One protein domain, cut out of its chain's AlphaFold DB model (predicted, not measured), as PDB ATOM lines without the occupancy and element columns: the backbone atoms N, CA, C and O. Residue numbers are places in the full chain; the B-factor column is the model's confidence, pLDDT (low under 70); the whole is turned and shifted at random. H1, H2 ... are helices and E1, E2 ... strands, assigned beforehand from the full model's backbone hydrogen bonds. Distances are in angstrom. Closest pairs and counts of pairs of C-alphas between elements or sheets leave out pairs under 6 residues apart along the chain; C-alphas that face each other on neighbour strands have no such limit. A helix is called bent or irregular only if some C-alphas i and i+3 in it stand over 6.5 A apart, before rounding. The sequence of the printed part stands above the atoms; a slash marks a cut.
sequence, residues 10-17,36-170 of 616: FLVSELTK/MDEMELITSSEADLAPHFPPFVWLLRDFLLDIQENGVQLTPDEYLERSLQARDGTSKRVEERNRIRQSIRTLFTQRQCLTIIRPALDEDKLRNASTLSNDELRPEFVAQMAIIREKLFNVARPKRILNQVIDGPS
ATOM      1  N   PHE A  10     -18.109   3.676  -2.645       51.97
ATOM      2  CA  PHE A  10     -17.944   2.218  -2.757       51.97
ATOM      3  C   PHE A  10     -17.562   1.742  -4.173       51.97
ATOM      4  O   PHE A  10     -16.838   0.759  -4.320       51.97
ATOM      5  N   LEU A  11     -17.971   2.476  -5.216       52.22
ATOM      6  CA  LEU A  11     -17.606   2.182  -6.604       52.22
ATOM      7  C   LEU A  11     -16.078   2.148  -6.819       52.22
ATOM      8  O   LEU A  11     -15.596   1.356  -7.620       52.22
ATOM      9  N   VAL A  12     -15.301   2.947  -6.075       55.72
ATOM     10  CA  VAL A  12     -13.833   2.970  -6.211       55.72
ATOM     11  C   VAL A  12     -13.177   1.721  -5.611       55.72
ATOM     12  O   VAL A  12     -12.215   1.216  -6.177       55.72
ATOM     13  N   SER A  13     -13.730   1.161  -4.529       53.28
ATOM     14  CA  SER A  13     -13.274  -0.123  -3.962       53.28
ATOM     15  C   SER A  13     -13.695  -1.358  -4.764       53.28
ATOM     16  O   SER A  13     -13.214  -2.452  -4.481       53.28
ATOM     17  N   GLU A  14     -14.587  -1.207  -5.746       53.50
ATOM     18  CA  GLU A  14     -14.847  -2.248  -6.746       53.50
ATOM     19  C   GLU A  14     -13.913  -2.104  -7.955       53.50
ATOM     20  O   GLU A  14     -13.450  -3.112  -8.478       53.50
ATOM     21  N   LEU A  15     -13.549  -0.882  -8.369       55.12
ATOM     22  CA  LEU A  15     -12.620  -0.679  -9.492       55.12
ATOM     23  C   LEU A  15     -11.280  -1.415  -9.304       55.12
ATOM     24  O   LEU A  15     -10.788  -1.984 -10.272       55.12
ATOM     25  N   THR A  16     -10.729  -1.498  -8.086       51.50
ATOM     26  CA  THR A  16      -9.470  -2.239  -7.832       51.50
ATOM     27  C   THR A  16      -9.620  -3.761  -7.755       51.50
ATOM     28  O   THR A  16      -8.622  -4.467  -7.648       51.50
ATOM     29  N   LYS A  17     -10.847  -4.292  -7.848       51.72
ATOM     30  CA  LYS A  17     -11.117  -5.739  -7.965       51.72
ATOM     31  C   LYS A  17     -11.317  -6.194  -9.410       51.72
ATOM     32  O   LYS A  17     -11.091  -7.362  -9.705       51.72
ATOM     33  N   MET A  36       0.192  -8.391   6.879       40.88
ATOM     34  CA  MET A  36       0.895  -7.174   6.445       40.88
ATOM     35  C   MET A  36       1.313  -7.258   4.970       40.88
ATOM     36  O   MET A  36       1.082  -6.302   4.232       40.88
ATOM     37  N   ASP A  37       1.835  -8.404   4.517       38.62
ATOM     38  CA  ASP A  37       2.238  -8.606   3.119       38.62
ATOM     39  C   ASP A  37       1.041  -8.520   2.154       38.62
ATOM     40  O   ASP A  37       1.180  -7.976   1.062       38.62
ATOM     41  N   GLU A  38      -0.152  -9.003   2.540       41.75
ATOM     42  CA  GLU A  38      -1.373  -8.830   1.725       41.75
ATOM     43  C   GLU A  38      -1.669  -7.350   1.430       41.75
ATOM     44  O   GLU A  38      -2.122  -7.016   0.335       41.75
ATOM     45  N   MET A  39      -1.402  -6.450   2.382       43.50
ATOM     46  CA  MET A  39      -1.618  -5.017   2.194       43.50
ATOM     47  C   MET A  39      -0.588  -4.426   1.221       43.50
ATOM     48  O   MET A  39      -0.967  -3.683   0.315       43.50
ATOM     49  N   GLU A  40       0.692  -4.789   1.361       43.59
ATOM     50  CA  GLU A  40       1.756  -4.301   0.475       43.59
ATOM     51  C   GLU A  40       1.585  -4.819  -0.964       43.59
ATOM     52  O   GLU A  40       1.647  -4.023  -1.907       43.59
ATOM     53  N   LEU A  41       1.248  -6.104  -1.144       39.28
ATOM     54  CA  LEU A  41       1.038  -6.716  -2.464       39.28
ATOM     55  C   LEU A  41      -0.209  -6.183  -3.199       39.28
ATOM     56  O   LEU A  41      -0.255  -6.180  -4.428       39.28
ATOM     57  N   ILE A  42      -1.220  -5.703  -2.465       45.12
ATOM     58  CA  ILE A  42      -2.350  -4.972  -3.060       45.12
ATOM     59  C   ILE A  42      -1.911  -3.558  -3.469       45.12
ATOM     60  O   ILE A  42      -2.300  -3.088  -4.539       45.12
ATOM     61  N   THR A  43      -1.082  -2.876  -2.669       47.56
ATOM     62  CA  THR A  43      -0.637  -1.513  -3.008       47.56
ATOM     63  C   THR A  43       0.330  -1.434  -4.187       47.56
ATOM     64  O   THR A  43       0.288  -0.429  -4.892       47.56
ATOM     65  N   SER A  44       1.147  -2.460  -4.458       48.06
ATOM     66  CA  SER A  44       1.968  -2.505  -5.680       48.06
ATOM     67  C   SER A  44       1.088  -2.610  -6.931       48.06
ATOM     68  O   SER A  44       1.182  -1.763  -7.816       48.06
ATOM     69  N   SER A  45       0.142  -3.555  -6.941       60.75
ATOM     70  CA  SER A  45      -0.860  -3.707  -8.006       60.75
ATOM     71  C   SER A  45      -1.663  -2.417  -8.246       60.75
ATOM     72  O   SER A  45      -1.766  -1.942  -9.377       60.75
ATOM     73  N   GLU A  46      -2.174  -1.774  -7.187       65.56
ATOM     74  CA  GLU A  46      -2.906  -0.503  -7.317       65.56
ATOM     75  C   GLU A  46      -2.009   0.669  -7.785       65.56
ATOM     76  O   GLU A  46      -2.516   1.604  -8.410       65.56
ATOM     77  N   ALA A  47      -0.694   0.636  -7.532       69.81
ATOM     78  CA  ALA A  47       0.248   1.653  -8.011       69.81
ATOM     79  C   ALA A  47       0.571   1.499  -9.508       69.81
ATOM     80  O   ALA A  47       0.604   2.501 -10.224       69.81
ATOM     81  N   ASP A  48       0.720   0.268 -10.002       68.44
ATOM     82  CA  ASP A  48       0.935  -0.025 -11.427       68.44
ATOM     83  C   ASP A  48      -0.277   0.347 -12.304       68.44
ATOM     84  O   ASP A  48      -0.129   0.696 -13.477       68.44
ATOM     85  N   LEU A  49      -1.486   0.350 -11.733       69.81
ATOM     86  CA  LEU A  49      -2.695   0.858 -12.392       69.81
ATOM     87  C   LEU A  49      -2.704   2.388 -12.546       69.81
ATOM     88  O   LEU A  49      -3.303   2.916 -13.489       69.81
ATOM     89  N   ALA A  50      -2.071   3.117 -11.625       74.56
ATOM     90  CA  ALA A  50      -2.253   4.557 -11.457       74.56
ATOM     91  C   ALA A  50      -1.927   5.437 -12.692       74.56
ATOM     92  O   ALA A  50      -2.633   6.428 -12.906       74.56
ATOM     93  N   PRO A  51      -0.950   5.109 -13.570       74.12
ATOM     94  CA  PRO A  51      -0.706   5.854 -14.812       74.12
ATOM     95  C   PRO A  51      -1.858   5.811 -15.833       74.12
ATOM     96  O   PRO A  51      -1.889   6.622 -16.761       74.12
ATOM     97  N   HIS A  52      -2.796   4.867 -15.695       71.19
ATOM     98  CA  HIS A  52      -3.901   4.652 -16.639       71.19
ATOM     99  C   HIS A  52      -5.220   5.322 -16.209       71.19
ATOM    100  O   HIS A  52      -6.141   5.479 -17.032       71.19
ATOM    101  N   PHE A  53      -5.310   5.738 -14.944       76.56
ATOM    102  CA  PHE A  53      -6.471   6.415 -14.375       76.56
ATOM    103  C   PHE A  53      -6.520   7.901 -14.785       76.56
ATOM    104  O   PHE A  53      -5.484   8.534 -14.992       76.56
ATOM    105  N   PRO A  54      -7.723   8.480 -14.971       82.38
ATOM    106  CA  PRO A  54      -7.869   9.894 -15.314       82.38
ATOM    107  C   PRO A  54      -7.566  10.795 -14.103       82.38
ATOM    108  O   PRO A  54      -7.649  10.331 -12.966       82.38
ATOM    109  N   PRO A  55      -7.305  12.100 -14.302       86.06
ATOM    110  CA  PRO A  55      -7.310  13.064 -13.206       86.06
ATOM    111  C   PRO A  55      -8.665  13.072 -12.482       86.06
ATOM    112  O   PRO A  55      -9.721  13.105 -13.118       86.06
ATOM    113  N   PHE A  56      -8.640  13.056 -11.153       88.00
ATOM    114  CA  PHE A  56      -9.832  13.055 -10.307       88.00
ATOM    115  C   PHE A  56     -10.166  14.473  -9.842       88.00
ATOM    116  O   PHE A  56      -9.339  15.129  -9.212       88.00
ATOM    117  N   VAL A  57     -11.387  14.939 -10.108       89.00
ATOM    118  CA  VAL A  57     -11.857  16.262  -9.668       89.00
ATOM    119  C   VAL A  57     -13.124  16.104  -8.832       89.00
ATOM    120  O   VAL A  57     -14.178  15.740  -9.350       89.00
ATOM    121  N   TRP A  58     -13.032  16.390  -7.533       89.25
ATOM    122  CA  TRP A  58     -14.180  16.371  -6.625       89.25
ATOM    123  C   TRP A  58     -14.823  17.762  -6.580       89.25
ATOM    124  O   TRP A  58     -14.300  18.680  -5.951       89.25
ATOM    125  N   LEU A  59     -15.983  17.915  -7.228       90.06
ATOM    126  CA  LEU A  59     -16.797  19.130  -7.145       90.06
ATOM    127  C   LEU A  59     -17.765  19.062  -5.949       90.06
ATOM    128  O   LEU A  59     -18.735  18.302  -5.958       90.06
ATOM    129  N   LEU A  60     -17.511  19.867  -4.921       86.88
ATOM    130  CA  LEU A  60     -18.378  20.071  -3.760       86.88
ATOM    131  C   LEU A  60     -19.411  21.162  -4.079       86.88
ATOM    132  O   LEU A  60     -19.077  22.345  -4.098       86.88
ATOM    133  N   ARG A  61     -20.659  20.759  -4.348       87.06
ATOM    134  CA  ARG A  61     -21.777  21.676  -4.646       87.06
ATOM    135  C   ARG A  61     -22.450  22.218  -3.388       87.06
ATOM    136  O   ARG A  61     -22.317  21.635  -2.314       87.06
ATOM    137  N   ASP A  62     -23.201  23.307  -3.567       81.38
ATOM    138  CA  ASP A  62     -23.991  23.981  -2.530       81.38
ATOM    139  C   ASP A  62     -23.151  24.365  -1.301       81.38
ATOM    140  O   ASP A  62     -23.599  24.313  -0.154       81.38
ATOM    141  N   PHE A  63     -21.892  24.735  -1.548       78.75
ATOM    142  CA  PHE A  63     -20.905  24.925  -0.501       78.75
ATOM    143  C   PHE A  63     -21.123  26.255   0.236       78.75
ATOM    144  O   PHE A  63     -20.929  27.334  -0.321       78.75
ATOM    145  N   LEU A  64     -21.571  26.155   1.490       66.00
ATOM    146  CA  LEU A  64     -22.017  27.269   2.344       66.00
ATOM    147  C   LEU A  64     -21.299  27.300   3.711       66.00
ATOM    148  O   LEU A  64     -21.765  27.951   4.642       66.00
ATOM    149  N   LEU A  65     -20.203  26.553   3.855       67.44
ATOM    150  CA  LEU A  65     -19.421  26.445   5.089       67.44
ATOM    151  C   LEU A  65     -18.022  27.013   4.867       67.44
ATOM    152  O   LEU A  65     -17.424  26.765   3.823       67.44
ATOM    153  N   ASP A  66     -17.457  27.677   5.870       66.62
ATOM    154  CA  ASP A  66     -16.030  27.988   5.854       66.62
ATOM    155  C   ASP A  66     -15.208  26.698   5.988       66.62
ATOM    156  O   ASP A  66     -15.434  25.882   6.891       66.62
ATOM    157  N   ILE A  67     -14.219  26.516   5.111       71.12
ATOM    158  CA  ILE A  67     -13.263  25.412   5.231       71.12
ATOM    159  C   ILE A  67     -12.238  25.785   6.309       71.12
ATOM    160  O   ILE A  67     -11.184  26.335   6.009       71.12
ATOM    161  N   GLN A  68     -12.563  25.535   7.577       74.81
ATOM    162  CA  GLN A  68     -11.682  25.840   8.709       74.81
ATOM    163  C   GLN A  68     -11.474  24.628   9.616       74.81
ATOM    164  O   GLN A  68     -12.435  24.024  10.090       74.81
ATOM    165  N   GLU A  69     -10.218  24.315   9.930       70.50
ATOM    166  CA  GLU A  69      -9.864  23.301  10.924       70.50
ATOM    167  C   GLU A  69      -9.002  23.939  12.016       70.50
ATOM    168  O   GLU A  69      -8.016  24.615  11.732       70.50
ATOM    169  N   ASN A  70      -9.415  23.778  13.277       70.44
ATOM    170  CA  ASN A  70      -8.796  24.414  14.450       70.44
ATOM    171  C   ASN A  70      -8.631  25.950  14.329       70.44
ATOM    172  O   ASN A  70      -7.709  26.524  14.899       70.44
ATOM    173  N   GLY A  71      -9.529  26.613  13.585       73.38
ATOM    174  CA  GLY A  71      -9.509  28.062  13.333       73.38
ATOM    175  C   GLY A  71      -8.625  28.512  12.161       73.38
ATOM    176  O   GLY A  71      -8.609  29.695  11.838       73.38
ATOM    177  N   VAL A  72      -7.917  27.593  11.498       77.62
ATOM    178  CA  VAL A  72      -7.094  27.882  10.314       77.62
ATOM    179  C   VAL A  72      -7.908  27.596   9.051       77.62
ATOM    180  O   VAL A  72      -8.480  26.511   8.927       77.62
ATOM    181  N   GLN A  73      -7.967  28.551   8.117       80.69
ATOM    182  CA  GLN A  73      -8.585  28.331   6.803       80.69
ATOM    183  C   GLN A  73      -7.774  27.329   5.971       80.69
ATOM    184  O   GLN A  73      -6.545  27.345   5.994       80.69
ATOM    185  N   LEU A  74      -8.474  26.484   5.219       83.94
ATOM    186  CA  LEU A  74      -7.912  25.481   4.321       83.94
ATOM    187  C   LEU A  74      -8.365  25.735   2.886       83.94
ATOM    188  O   LEU A  74      -9.498  26.148   2.634       83.94
ATOM    189  N   THR A  75      -7.511  25.395   1.930       86.31
ATOM    190  CA  THR A  75      -7.928  25.268   0.532       86.31
ATOM    191  C   THR A  75      -8.845  24.047   0.336       86.31
ATOM    192  O   THR A  75      -8.794  23.085   1.115       86.31
ATOM    193  N   PRO A  76      -9.671  24.020  -0.729       86.88
ATOM    194  CA  PRO A  76     -10.434  22.827  -1.094       86.88
ATOM    195  C   PRO A  76      -9.553  21.581  -1.282       86.88
ATOM    196  O   PRO A  76      -9.954  20.485  -0.885       86.88
ATOM    197  N   ASP A  77      -8.357  21.733  -1.858       88.75
ATOM    198  CA  ASP A  77      -7.427  20.628  -2.122       88.75
ATOM    199  C   ASP A  77      -6.867  20.023  -0.820       88.75
ATOM    200  O   ASP A  77      -6.841  18.801  -0.659       88.75
ATOM    201  N   GLU A  78      -6.524  20.854   0.170       87.94
ATOM    202  CA  GLU A  78      -6.152  20.381   1.512       87.94
ATOM    203  C   GLU A  78      -7.318  19.678   2.220       87.94
ATOM    204  O   GLU A  78      -7.114  18.659   2.882       87.94
ATOM    205  N   TYR A  79      -8.547  20.180   2.063       85.50
ATOM    206  CA  TYR A  79      -9.744  19.528   2.603       85.50
ATOM    207  C   TYR A  79      -9.978  18.139   1.992       85.50
ATOM    208  O   TYR A  79     -10.383  17.212   2.703       85.50
ATOM    209  N   LEU A  80      -9.693  17.967   0.698       87.81
ATOM    210  CA  LEU A  80      -9.735  16.670   0.025       87.81
ATOM    211  C   LEU A  80      -8.670  15.720   0.579       87.81
ATOM    212  O   LEU A  80      -9.010  14.619   1.015       87.81
ATOM    213  N   GLU A  81      -7.406  16.140   0.632       89.31
ATOM    214  CA  GLU A  81      -6.328  15.280   1.130       89.31
ATOM    215  C   GLU A  81      -6.523  14.888   2.603       89.31
ATOM    216  O   GLU A  81      -6.354  13.714   2.935       89.31
ATOM    217  N   ARG A  82      -6.994  15.800   3.469       84.81
ATOM    218  CA  ARG A  82      -7.383  15.477   4.860       84.81
ATOM    219  C   ARG A  82      -8.619  14.572   4.936       84.81
ATOM    220  O   ARG A  82      -8.686  13.681   5.781       84.81
ATOM    221  N   SER A  83      -9.587  14.716   4.030       83.69
ATOM    222  CA  SER A  83     -10.743  13.803   3.949       83.69
ATOM    223  C   SER A  83     -10.353  12.377   3.527       83.69
ATOM    224  O   SER A  83     -11.017  11.409   3.932       83.69
ATOM    225  N   LEU A  84      -9.266  12.255   2.758       86.81
ATOM    226  CA  LEU A  84      -8.645  11.005   2.321       86.81
ATOM    227  C   LEU A  84      -7.589  10.453   3.294       86.81
ATOM    228  O   LEU A  84      -7.105   9.348   3.069       86.81
ATOM    229  N   GLN A  85      -7.247  11.127   4.394       86.56
ATOM    230  CA  GLN A  85      -6.392  10.523   5.421       86.56
ATOM    231  C   GLN A  85      -7.101   9.351   6.119       86.56
ATOM    232  O   GLN A  85      -8.319   9.371   6.350       86.56
ATOM    233  N   ALA A  86      -6.331   8.311   6.453       84.81
ATOM    234  CA  ALA A  86      -6.802   7.212   7.287       84.81
ATOM    235  C   ALA A  86      -7.286   7.741   8.649       84.81
ATOM    236  O   ALA A  86      -6.851   8.794   9.113       84.81
ATOM    237  N   ARG A  87      -8.224   7.027   9.275       83.94
ATOM    238  CA  ARG A  87      -8.753   7.376  10.601       83.94
ATOM    239  C   ARG A  87      -8.616   6.205  11.552       83.94
ATOM    240  O   ARG A  87      -8.901   5.076  11.156       83.94
ATOM    241  N   ASP A  88      -8.251   6.498  12.790       81.00
ATOM    242  CA  ASP A  88      -8.038   5.491  13.824       81.00
ATOM    243  C   ASP A  88      -9.331   4.736  14.170       81.00
ATOM    244  O   ASP A  88     -10.428   5.305  14.195       81.00
ATOM    245  N   GLY A  89      -9.194   3.437  14.443       78.81
ATOM    246  CA  GLY A  89     -10.285   2.570  14.886       78.81
ATOM    247  C   GLY A  89     -10.213   1.156  14.306       78.81
ATOM    248  O   GLY A  89     -10.241   0.968  13.096       78.81
ATOM    249  N   THR A  90     -10.210   0.156  15.185       73.75
ATOM    250  CA  THR A  90     -10.061  -1.286  14.898       73.75
ATOM    251  C   THR A  90     -11.385  -1.996  14.585       73.75
ATOM    252  O   THR A  90     -11.620  -3.135  14.982       73.75
ATOM    253  N   SER A  91     -12.318  -1.294  13.935       84.00
ATOM    254  CA  SER A  91     -13.582  -1.898  13.496       84.00
ATOM    255  C   SER A  91     -13.552  -2.113  11.989       84.00
ATOM    256  O   SER A  91     -13.134  -1.214  11.260       84.00
ATOM    257  N   LYS A  92     -14.104  -3.235  11.511       73.56
ATOM    258  CA  LYS A  92     -14.178  -3.567  10.074       73.56
ATOM    259  C   LYS A  92     -14.706  -2.418   9.209       73.56
ATOM    260  O   LYS A  92     -14.160  -2.116   8.157       73.56
ATOM    261  N   ARG A  93     -15.706  -1.680   9.707       74.06
ATOM    262  CA  ARG A  93     -16.299  -0.520   9.016       74.06
ATOM    263  C   ARG A  93     -15.393   0.725   8.974       74.06
ATOM    264  O   ARG A  93     -15.668   1.657   8.222       74.06
ATOM    265  N   VAL A  94     -14.348   0.799   9.794       79.44
ATOM    266  CA  VAL A  94     -13.285   1.816   9.694       79.44
ATOM    267  C   VAL A  94     -12.185   1.329   8.753       79.44
ATOM    268  O   VAL A  94     -11.784   2.095   7.879       79.44
ATOM    269  N   GLU A  95     -11.793   0.057   8.844       78.56
ATOM    270  CA  GLU A  95     -10.830  -0.603   7.948       78.56
ATOM    271  C   GLU A  95     -11.268  -0.515   6.473       78.56
ATOM    272  O   GLU A  95     -10.539   0.037   5.650       78.56
ATOM    273  N   GLU A  96     -12.504  -0.915   6.149       73.88
ATOM    274  CA  GLU A  96     -13.120  -0.775   4.815       73.88
ATOM    275  C   GLU A  96     -13.043   0.665   4.281       73.88
ATOM    276  O   GLU A  96     -12.699   0.909   3.122       73.88
ATOM    277  N   ARG A  97     -13.334   1.652   5.139       77.00
ATOM    278  CA  ARG A  97     -13.307   3.074   4.770       77.00
ATOM    279  C   ARG A  97     -11.887   3.599   4.596       77.00
ATOM    280  O   ARG A  97     -11.679   4.487   3.775       77.00
ATOM    281  N   ASN A  98     -10.927   3.088   5.361       83.12
ATOM    282  CA  ASN A  98      -9.514   3.412   5.201       83.12
ATOM    283  C   ASN A  98      -8.962   2.794   3.909       83.12
ATOM    284  O   ASN A  98      -8.262   3.494   3.184       83.12
ATOM    285  N   ARG A  99      -9.372   1.569   3.543       78.69
ATOM    286  CA  ARG A  99      -9.049   0.965   2.241       78.69
ATOM    287  C   ARG A  99      -9.591   1.797   1.075       78.69
ATOM    288  O   ARG A  99      -8.809   2.169   0.212       78.69
ATOM    289  N   ILE A 100     -10.874   2.189   1.089       77.75
ATOM    290  CA  ILE A 100     -11.457   3.074   0.053       77.75
ATOM    291  C   ILE A 100     -10.639   4.365  -0.103       77.75
ATOM    292  O   ILE A 100     -10.333   4.776  -1.221       77.75
ATOM    293  N   ARG A 101     -10.266   5.007   1.012       85.06
ATOM    294  CA  ARG A 101      -9.429   6.216   0.984       85.06
ATOM    295  C   ARG A 101      -8.049   5.956   0.392       85.06
ATOM    296  O   ARG A 101      -7.593   6.764  -0.413       85.06
ATOM    297  N   GLN A 102      -7.404   4.857   0.773       83.81
ATOM    298  CA  GLN A 102      -6.079   4.509   0.276       83.81
ATOM    299  C   GLN A 102      -6.112   4.220  -1.228       83.81
ATOM    300  O   GLN A 102      -5.333   4.826  -1.951       83.81
ATOM    301  N   SER A 103      -7.066   3.434  -1.732       80.81
ATOM    302  CA  SER A 103      -7.186   3.170  -3.173       80.81
ATOM    303  C   SER A 103      -7.479   4.439  -3.990       80.81
ATOM    304  O   SER A 103      -6.939   4.600  -5.082       80.81
ATOM    305  N   ILE A 104      -8.242   5.407  -3.452       84.00
ATOM    306  CA  ILE A 104      -8.376   6.741  -4.079       84.00
ATOM    307  C   ILE A 104      -7.020   7.474  -4.119       84.00
ATOM    308  O   ILE A 104      -6.712   8.136  -5.113       84.00
ATOM    309  N   ARG A 105      -6.205   7.364  -3.060       86.69
ATOM    310  CA  ARG A 105      -4.871   7.988  -2.979       86.69
ATOM    311  C   ARG A 105      -3.837   7.331  -3.898       86.69
ATOM    312  O   ARG A 105      -2.982   8.058  -4.405       86.69
ATOM    313  N   THR A 106      -3.918   6.016  -4.107       84.88
ATOM    314  CA  THR A 106      -3.008   5.251  -4.974       84.88
ATOM    315  C   THR A 106      -3.360   5.434  -6.451       84.88
ATOM    316  O   THR A 106      -2.540   5.946  -7.208       84.88
ATOM    317  N   LEU A 107      -4.591   5.090  -6.858       83.06
ATOM    318  CA  LEU A 107      -5.000   5.068  -8.270       83.06
ATOM    319  C   LEU A 107      -4.954   6.448  -8.932       83.06
ATOM    320  O   LEU A 107      -4.410   6.627 -10.019       83.06
ATOM    321  N   PHE A 108      -5.581   7.439  -8.301       87.19
ATOM    322  CA  PHE A 108      -5.777   8.751  -8.904       87.19
ATOM    323  C   PHE A 108      -4.618   9.662  -8.505       87.19
ATOM    324  O   PHE A 108      -4.775  10.493  -7.620       87.19
ATOM    325  N   THR A 109      -3.438   9.503  -9.108       84.19
ATOM    326  CA  THR A 109      -2.240  10.305  -8.753       84.19
ATOM    327  C   THR A 109      -2.440  11.815  -8.904       84.19
ATOM    328  O   THR A 109      -1.874  12.590  -8.135       84.19
ATOM    329  N   GLN A 110      -3.275  12.248  -9.852       85.44
ATOM    330  CA  GLN A 110      -3.698  13.643 -10.000       85.44
ATOM    331  C   GLN A 110      -5.094  13.825  -9.398       85.44
ATOM    332  O   GLN A 110      -6.067  13.269  -9.912       85.44
ATOM    333  N   ARG A 111      -5.191  14.615  -8.323       89.56
ATOM    334  CA  ARG A 111      -6.447  14.939  -7.628       89.56
ATOM    335  C   ARG A 111      -6.593  16.444  -7.467       89.56
ATOM    336  O   ARG A 111      -5.611  17.119  -7.177       89.56
ATOM    337  N   GLN A 112      -7.813  16.941  -7.623       89.69
ATOM    338  CA  GLN A 112      -8.204  18.305  -7.281       89.69
ATOM    339  C   GLN A 112      -9.584  18.327  -6.628       89.69
ATOM    340  O   GLN A 112     -10.426  17.450  -6.848       89.69
ATOM    341  N   CYS A 113      -9.827  19.368  -5.849       89.94
ATOM    342  CA  CYS A 113     -11.083  19.660  -5.191       89.94
ATOM    343  C   CYS A 113     -11.548  21.054  -5.599       89.94
ATOM    344  O   CYS A 113     -10.780  22.015  -5.591       89.94
ATOM    345  N   LEU A 114     -12.819  21.180  -5.954       90.00
ATOM    346  CA  LEU A 114     -13.423  22.448  -6.338       90.00
ATOM    347  C   LEU A 114     -14.682  22.634  -5.505       90.00
ATOM    348  O   LEU A 114     -15.526  21.745  -5.449       90.00
ATOM    349  N   THR A 115     -14.822  23.780  -4.853       88.94
ATOM    350  CA  THR A 115     -16.077  24.179  -4.216       88.94
ATOM    351  C   THR A 115     -16.887  25.032  -5.179       88.94
ATOM    352  O   THR A 115     -16.338  25.838  -5.930       88.94
ATOM    353  N   ILE A 116     -18.205  24.859  -5.151       90.00
ATOM    354  CA  ILE A 116     -19.139  25.775  -5.794       90.00
ATOM    355  C   ILE A 116     -20.324  26.044  -4.876       90.00
ATOM    356  O   ILE A 116     -20.876  25.134  -4.252       90.00
ATOM    357  N   ILE A 117     -20.707  27.312  -4.788       89.00
ATOM    358  CA  ILE A 117     -21.881  27.746  -4.034       89.00
ATOM    359  C   ILE A 117     -23.183  27.252  -4.684       89.00
ATOM    360  O   ILE A 117     -23.207  26.678  -5.773       89.00
ATOM    361  N   ARG A 118     -24.297  27.499  -4.003       88.12
ATOM    362  CA  ARG A 118     -25.646  27.222  -4.499       88.12
ATOM    363  C   ARG A 118     -26.031  28.170  -5.666       88.12
ATOM    364  O   ARG A 118     -25.821  29.375  -5.500       88.12
ATOM    365  N   PRO A 119     -26.630  27.691  -6.784       87.31
ATOM    366  CA  PRO A 119     -26.902  28.502  -7.988       87.31
ATOM    367  C   PRO A 119     -27.830  29.712  -7.790       87.31
ATOM    368  O   PRO A 119     -27.593  30.779  -8.354       87.31
ATOM    369  N   ALA A 120     -28.876  29.549  -6.980       86.88
ATOM    370  CA  ALA A 120     -29.875  30.563  -6.637       86.88
ATOM    371  C   ALA A 120     -30.268  30.417  -5.156       86.88
ATOM    372  O   ALA A 120     -30.101  29.347  -4.579       86.88
ATOM    373  N   LEU A 121     -30.778  31.471  -4.512       83.44
ATOM    374  CA  LEU A 121     -31.259  31.378  -3.119       83.44
ATOM    375  C   LEU A 121     -32.712  30.882  -3.015       83.44
ATOM    376  O   LEU A 121     -33.110  30.363  -1.979       83.44
ATOM    377  N   ASP A 122     -33.472  31.040  -4.096       85.69
ATOM    378  CA  ASP A 122     -34.884  30.692  -4.240       85.69
ATOM    379  C   ASP A 122     -35.041  29.204  -4.619       85.69
ATOM    380  O   ASP A 122     -34.505  28.751  -5.633       85.69
ATOM    381  N   GLU A 123     -35.763  28.442  -3.793       83.25
ATOM    382  CA  GLU A 123     -35.958  26.994  -3.962       83.25
ATOM    383  C   GLU A 123     -36.796  26.631  -5.204       83.25
ATOM    384  O   GLU A 123     -36.572  25.572  -5.794       83.25
ATOM    385  N   ASP A 124     -37.713  27.491  -5.662       81.75
ATOM    386  CA  ASP A 124     -38.498  27.229  -6.877       81.75
ATOM    387  C   ASP A 124     -37.702  27.561  -8.150       81.75
ATOM    388  O   ASP A 124     -37.846  26.882  -9.176       81.75
ATOM    389  N   LYS A 125     -36.758  28.508  -8.067       82.06
ATOM    390  CA  LYS A 125     -35.721  28.687  -9.097       82.06
ATOM    391  C   LYS A 125     -34.733  27.522  -9.129       82.06
ATOM    392  O   LYS A 125     -34.373  27.077 -10.216       82.06
ATOM    393  N   LEU A 126     -34.329  26.977  -7.977       83.62
ATOM    394  CA  LEU A 126     -33.413  25.827  -7.918       83.62
ATOM    395  C   LEU A 126     -33.982  24.570  -8.590       83.62
ATOM    396  O   LEU A 126     -33.238  23.858  -9.264       83.62
ATOM    397  N   ARG A 127     -35.296  24.325  -8.483       82.31
ATOM    398  CA  ARG A 127     -35.983  23.230  -9.202       82.31
ATOM    399  C   ARG A 127     -35.822  23.317 -10.721       82.31
ATOM    400  O   ARG A 127     -35.761  22.286 -11.381       82.31
ATOM    401  N   ASN A 128     -35.723  24.537 -11.247       81.94
ATOM    402  CA  ASN A 128     -35.614  24.841 -12.673       81.94
ATOM    403  C   ASN A 128     -34.225  25.402 -13.044       81.94
ATOM    404  O   ASN A 128     -34.076  26.078 -14.057       81.94
ATOM    405  N   ALA A 129     -33.183  25.126 -12.247       78.38
ATOM    406  CA  ALA A 129     -31.860  25.742 -12.411       78.38
ATOM    407  C   ALA A 129     -31.183  25.474 -13.772       78.38
ATOM    408  O   ALA A 129     -30.255  26.187 -14.143       78.38
ATOM    409  N   SER A 130     -31.637  24.466 -14.523       78.12
ATOM    410  CA  SER A 130     -31.186  24.161 -15.887       78.12
ATOM    411  C   SER A 130     -31.810  25.039 -16.980       78.12
ATOM    412  O   SER A 130     -31.327  24.998 -18.109       78.12
ATOM    413  N   THR A 131     -32.862  25.810 -16.679       84.06
ATOM    414  CA  THR A 131     -33.522  26.727 -17.628       84.06
ATOM    415  C   THR A 131     -33.293  28.206 -17.307       84.06
ATOM    416  O   THR A 131     -33.796  29.056 -18.035       84.06
ATOM    417  N   LEU A 132     -32.567  28.519 -16.230       86.25
ATOM    418  CA  LEU A 132     -32.213  29.891 -15.858       86.25
ATOM    419  C   LEU A 132     -31.102  30.438 -16.760       86.25
ATOM    420  O   LEU A 132     -30.141  29.736 -17.086       86.25
ATOM    421  N   SER A 133     -31.204  31.715 -17.115       87.19
ATOM    422  CA  SER A 133     -30.117  32.465 -17.746       87.19
ATOM    423  C   SER A 133     -29.017  32.834 -16.736       87.19
ATOM    424  O   SER A 133     -29.230  32.821 -15.522       87.19
ATOM    425  N   ASN A 134     -27.824  33.201 -17.225       86.88
ATOM    426  CA  ASN A 134     -26.712  33.626 -16.359       86.88
ATOM    427  C   ASN A 134     -27.073  34.829 -15.469       86.88
ATOM    428  O   ASN A 134     -26.556  34.923 -14.361       86.88
ATOM    429  N   ASP A 135     -27.964  35.711 -15.932       87.94
ATOM    430  CA  ASP A 135     -28.372  36.926 -15.213       87.94
ATOM    431  C   ASP A 135     -29.407  36.640 -14.104       87.94
ATOM    432  O   ASP A 135     -29.614  37.454 -13.206       87.94
ATOM    433  N   GLU A 136     -30.048  35.465 -14.138       85.75
ATOM    434  CA  GLU A 136     -30.955  34.972 -13.090       85.75
ATOM    435  C   GLU A 136     -30.251  34.094 -12.045       85.75
ATOM    436  O   GLU A 136     -30.812  33.824 -10.977       85.75
ATOM    437  N   LEU A 137     -29.039  33.635 -12.362       89.31
ATOM    438  CA  LEU A 137     -28.146  32.931 -11.451       89.31
ATOM    439  C   LEU A 137     -27.373  33.924 -10.576       89.31
ATOM    440  O   LEU A 137     -27.222  35.104 -10.883       89.31
ATOM    441  N   ARG A 138     -26.836  33.430  -9.461       90.12
ATOM    442  CA  ARG A 138     -25.949  34.226  -8.608       90.12
ATOM    443  C   ARG A 138     -24.665  34.625  -9.357       90.12
ATOM    444  O   ARG A 138     -23.984  33.727  -9.861       90.12
ATOM    445  N   PRO A 139     -24.258  35.910  -9.380       89.19
ATOM    446  CA  PRO A 139     -23.042  36.338 -10.078       89.19
ATOM    447  C   PRO A 139     -21.783  35.586  -9.627       89.19
ATOM    448  O   PRO A 139     -20.935  35.230 -10.445       89.19
ATOM    449  N   GLU A 140     -21.678  35.268  -8.335       88.38
ATOM    450  CA  GLU A 140     -20.532  34.536  -7.789       88.38
ATOM    451  C   GLU A 140     -20.555  33.049  -8.199       88.38
ATOM    452  O   GLU A 140     -19.497  32.434  -8.335       88.38
ATOM    453  N   PHE A 141     -21.737  32.478  -8.471       90.44
ATOM    454  CA  PHE A 141     -21.884  31.126  -9.021       90.44
ATOM    455  C   PHE A 141     -21.450  31.081 -10.488       90.44
ATOM    456  O   PHE A 141     -20.717  30.175 -10.881       90.44
ATOM    457  N   VAL A 142     -21.845  32.074 -11.291       90.75
ATOM    458  CA  VAL A 142     -21.428  32.189 -12.700       90.75
ATOM    459  C   VAL A 142     -19.909  32.373 -12.797       90.75
ATOM    460  O   VAL A 142     -19.256  31.679 -13.579       90.75
ATOM    461  N   ALA A 143     -19.324  33.219 -11.941       90.94
ATOM    462  CA  ALA A 143     -17.873  33.390 -11.844       90.94
ATOM    463  C   ALA A 143     -17.152  32.092 -11.427       90.94
ATOM    464  O   ALA A 143     -16.169  31.699 -12.060       90.94
ATOM    465  N   GLN A 144     -17.657  31.375 -10.415       90.75
ATOM    466  CA  GLN A 144     -17.104  30.076 -10.015       90.75
ATOM    467  C   GLN A 144     -17.225  29.032 -11.133       90.75
ATOM    468  O   GLN A 144     -16.248  28.340 -11.413       90.75
ATOM    469  N   MET A 145     -18.362  28.951 -11.835       91.00
ATOM    470  CA  MET A 145     -18.536  28.060 -12.992       91.00
ATOM    471  C   MET A 145     -17.548  28.355 -14.124       91.00
ATOM    472  O   MET A 145     -17.082  27.412 -14.768       91.00
ATOM    473  N   ALA A 146     -17.211  29.624 -14.375       90.88
ATOM    474  CA  ALA A 146     -16.204  29.996 -15.367       90.88
ATOM    475  C   ALA A 146     -14.806  29.489 -14.968       90.88
ATOM    476  O   ALA A 146     -14.165  28.789 -15.752       90.88
ATOM    477  N   ILE A 147     -14.385  29.735 -13.721       91.12
ATOM    478  CA  ILE A 147     -13.094  29.273 -13.176       91.12
ATOM    479  C   ILE A 147     -13.018  27.736 -13.150       91.12
ATOM    480  O   ILE A 147     -11.993  27.149 -13.494       91.12
ATOM    481  N   ILE A 148     -14.105  27.058 -12.770       91.62
ATOM    482  CA  ILE A 148     -14.198  25.589 -12.768       91.62
ATOM    483  C   ILE A 148     -14.086  25.041 -14.193       91.62
ATOM    484  O   ILE A 148     -13.353  24.079 -14.416       91.62
ATOM    485  N   ARG A 149     -14.761  25.662 -15.169       91.38
ATOM    486  CA  ARG A 149     -14.683  25.285 -16.589       91.38
ATOM    487  C   ARG A 149     -13.260  25.431 -17.132       91.38
ATOM    488  O   ARG A 149     -12.774  24.511 -17.781       91.38
ATOM    489  N   GLU A 150     -12.591  26.543 -16.841       91.06
ATOM    490  CA  GLU A 150     -11.198  26.785 -17.235       91.06
ATOM    491  C   GLU A 150     -10.247  25.742 -16.624       91.06
ATOM    492  O   GLU A 150      -9.494  25.086 -17.346       91.06
ATOM    493  N   LYS A 151     -10.334  25.508 -15.305       88.25
ATOM    494  CA  LYS A 151      -9.548  24.467 -14.623       88.25
ATOM    495  C   LYS A 151      -9.785  23.080 -15.221       88.25
ATOM    496  O   LYS A 151      -8.822  22.355 -15.453       88.25
ATOM    497  N   LEU A 152     -11.037  22.719 -15.510       88.81
ATOM    498  CA  LEU A 152     -11.369  21.433 -16.129       88.81
ATOM    499  C   LEU A 152     -10.764  21.294 -17.531       88.81
ATOM    500  O   LEU A 152     -10.215  20.236 -17.819       88.81
ATOM    501  N   PHE A 153     -10.782  22.334 -18.372       86.56
ATOM    502  CA  PHE A 153     -10.109  22.287 -19.678       86.56
ATOM    503  C   PHE A 153      -8.581  22.176 -19.559       86.56
ATOM    504  O   PHE A 153      -7.973  21.428 -20.318       86.56
ATOM    505  N   ASN A 154      -7.964  22.839 -18.576       85.75
ATOM    506  CA  ASN A 154      -6.518  22.748 -18.332       85.75
ATOM    507  C   ASN A 154      -6.079  21.383 -17.752       85.75
ATOM    508  O   ASN A 154      -4.927  20.978 -17.919       85.75
ATOM    509  N   VAL A 155      -6.980  20.663 -17.074       84.56
ATOM    510  CA  VAL A 155      -6.738  19.318 -16.515       84.56
ATOM    511  C   VAL A 155      -7.113  18.200 -17.501       84.56
ATOM    512  O   VAL A 155      -6.490  17.134 -17.489       84.56
ATOM    513  N   ALA A 156      -8.101  18.420 -18.372       81.44
ATOM    514  CA  ALA A 156      -8.587  17.436 -19.334       81.44
ATOM    515  C   ALA A 156      -7.554  17.146 -20.436       81.44
ATOM    516  O   ALA A 156      -7.347  17.923 -21.365       81.44
ATOM    517  N   ARG A 157      -6.931  15.967 -20.362       78.06
ATOM    518  CA  ARG A 157      -6.023  15.446 -21.393       78.06
ATOM    519  C   ARG A 157      -6.788  14.512 -22.343       78.06
ATOM    520  O   ARG A 157      -7.660  13.784 -21.864       78.06
ATOM    521  N   PRO A 158      -6.449  14.456 -23.648       78.69
ATOM    522  CA  PRO A 158      -6.965  13.426 -24.551       78.69
ATOM    523  C   PRO A 158      -6.771  12.029 -23.950       78.69
ATOM    524  O   PRO A 158      -5.710  11.746 -23.385       78.69
ATOM    525  N   LYS A 159      -7.783  11.153 -24.033       74.69
ATOM    526  CA  LYS A 159      -7.701   9.821 -23.415       74.69
ATOM    527  C   LYS A 159      -6.620   8.999 -24.117       74.69
ATOM    528  O   LYS A 159      -6.599   8.895 -25.342       74.69
ATOM    529  N   ARG A 160      -5.737   8.403 -23.312       66.56
ATOM    530  CA  ARG A 160      -4.667   7.517 -23.777       66.56
ATOM    531  C   ARG A 160      -4.825   6.111 -23.213       66.56
ATOM    532  O   ARG A 160      -5.238   5.950 -22.062       66.56
ATOM    533  N   ILE A 161      -4.456   5.120 -24.018       62.59
ATOM    534  CA  ILE A 161      -4.204   3.727 -23.624       62.59
ATOM    535  C   ILE A 161      -2.872   3.336 -24.273       62.59
ATOM    536  O   ILE A 161      -2.637   3.675 -25.428       62.59
ATOM    537  N   LEU A 162      -1.967   2.705 -23.511       60.22
ATOM    538  CA  LEU A 162      -0.613   2.329 -23.964       60.22
ATOM    539  C   LEU A 162       0.113   3.468 -24.725       60.22
ATOM    540  O   LEU A 162       0.682   3.277 -25.795       60.22
ATOM    541  N   ASN A 163       0.043   4.687 -24.175       63.00
ATOM    542  CA  ASN A 163       0.522   5.953 -24.755       63.00
ATOM    543  C   ASN A 163      -0.094   6.412 -26.097       63.00
ATOM    544  O   ASN A 163       0.122   7.571 -26.465       63.00
ATOM    545  N   GLN A 164      -0.906   5.619 -26.789       59.84
ATOM    546  CA  GLN A 164      -1.644   6.068 -27.975       59.84
ATOM    547  C   GLN A 164      -2.837   6.948 -27.570       59.84
ATOM    548  O   GLN A 164      -3.429   6.728 -26.513       59.84
ATOM    549  N   VAL A 165      -3.164   7.966 -28.370       71.56
ATOM    550  CA  VAL A 165      -4.368   8.801 -28.190       71.56
ATOM    551  C   VAL A 165      -5.530   8.127 -28.911       71.56
ATOM    552  O   VAL A 165      -5.364   7.706 -30.049       71.56
ATOM    553  N   ILE A 166      -6.685   8.029 -28.252       66.44
ATOM    554  CA  ILE A 166      -7.890   7.420 -28.827       66.44
ATOM    555  C   ILE A 166      -8.721   8.495 -29.533       66.44
ATOM    556  O   ILE A 166      -9.105   9.487 -28.909       66.44
ATOM    557  N   ASP A 167      -9.024   8.273 -30.809       70.81
ATOM    558  CA  ASP A 167     -10.041   8.986 -31.578       70.81
ATOM    559  C   ASP A 167     -11.340   8.154 -31.700       70.81
ATOM    560  O   ASP A 167     -11.459   7.063 -31.142       70.81
ATOM    561  N   GLY A 168     -12.371   8.711 -32.347       58.88
ATOM    562  CA  GLY A 168     -13.734   8.154 -32.344       58.88
ATOM    563  C   GLY A 168     -14.294   7.544 -33.645       58.88
ATOM    564  O   GLY A 168     -15.509   7.644 -33.815       58.88
ATOM    565  N   PRO A 169     -13.521   6.948 -34.581       50.97
ATOM    566  CA  PRO A 169     -14.033   6.513 -35.890       50.97
ATOM    567  C   PRO A 169     -14.929   5.254 -35.870       50.97
ATOM    568  O   PRO A 169     -15.276   4.732 -36.930       50.97
ATOM    569  N   SER A 170     -15.354   4.767 -34.703       45.25
ATOM    570  CA  SER A 170     -16.420   3.767 -34.569       45.25
ATOM    571  C   SER A 170     -17.255   4.033 -33.309       45.25
ATOM    572  O   SER A 170     -16.771   3.964 -32.184       45.25
TER     573      SER A 170
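This is residues 10 to 17 and 36 to 170 of the 616 residues of the protein "Aste57867_8418 protein" of Aphanomyces stellatus (UniProt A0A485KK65). A short ribbon of two parallel strands, E1 and E2, lies in the middle of a flat, loose model, with H3 and H6 to either side of it. A cluster of H1, H2 and H4 lies beyond one end of the ribbon, and small H5 far beyond the other. The printed part has 143 residues with six named helices and two named strands, in the order H1 H2 E1 H3 H4 E2 H5 H6 along the chain; of the 81 residues in named elements helices hold 71, and the class is mostly helix. The radius of gyration of the C-alphas is 19.1 A, and the spans are 57 by 51 by 27 A.

Look first at E1, residues 56 to 60, and E2, residues 111 to 115, parallel at 17 degrees; N 58 and O 112 are 2.9 A apart, within hydrogen-bond range. With H3, residues 76 to 83, and H4, residues 92 to 107, they form a strand-helix-strand unit, two parallel strands joined through helices, its crossover right-handed. The closest C-alphas of H3 and E2 are Asp 77 and Cys 113, 4.9 A; those of E2 and H6, residues 139 to 155, are Leu 114 and Ile 148, 7.2 A. H4 touches H2, residues 36 to 52, with residues 103 to 107 alone, closest at C-alphas Leu 107 and Ala 50, 4.2 A. With residues 99 to 104 alone it touches H1, residues 10 to 17, closest at C-alphas Ile 100 and Ser 13, 5.4 A. H5, residues 123 to 127, touches no helix. Every O i to N i+4 pair is within hydrogen-bond range in H3, H5 and H6, against 2 of 4 in H1, 9 of 13 in H2 and 11 of 12 in H4.

Find C-alpha 56 at (-9.832, 13.055, -10.307), where E1 begins its 12.8 A; E2 runs 13.8 A. H2 spans 26.4 A and is irregular, only just: C-alphas 48 and 51 are 7.0 A apart. H4 spans 22.3 A, and H6 runs 24.4 A to C-alpha 155 at (-6.738, 19.318, -16.515). H1, H3 and H5 are shorter.

The C-alphas of Asp 37 and Asp 135 are farthest apart, 57.8 A. Residues 18 to 35 are not printed, and C-alphas 17 and 36 are 18.8 A apart across the cut. The links E1 to H3 and H5 to H6 are long. The mean pLDDT of the printed part is 77.0, with residues 10 to 17 and 36 to 49 among those under 70.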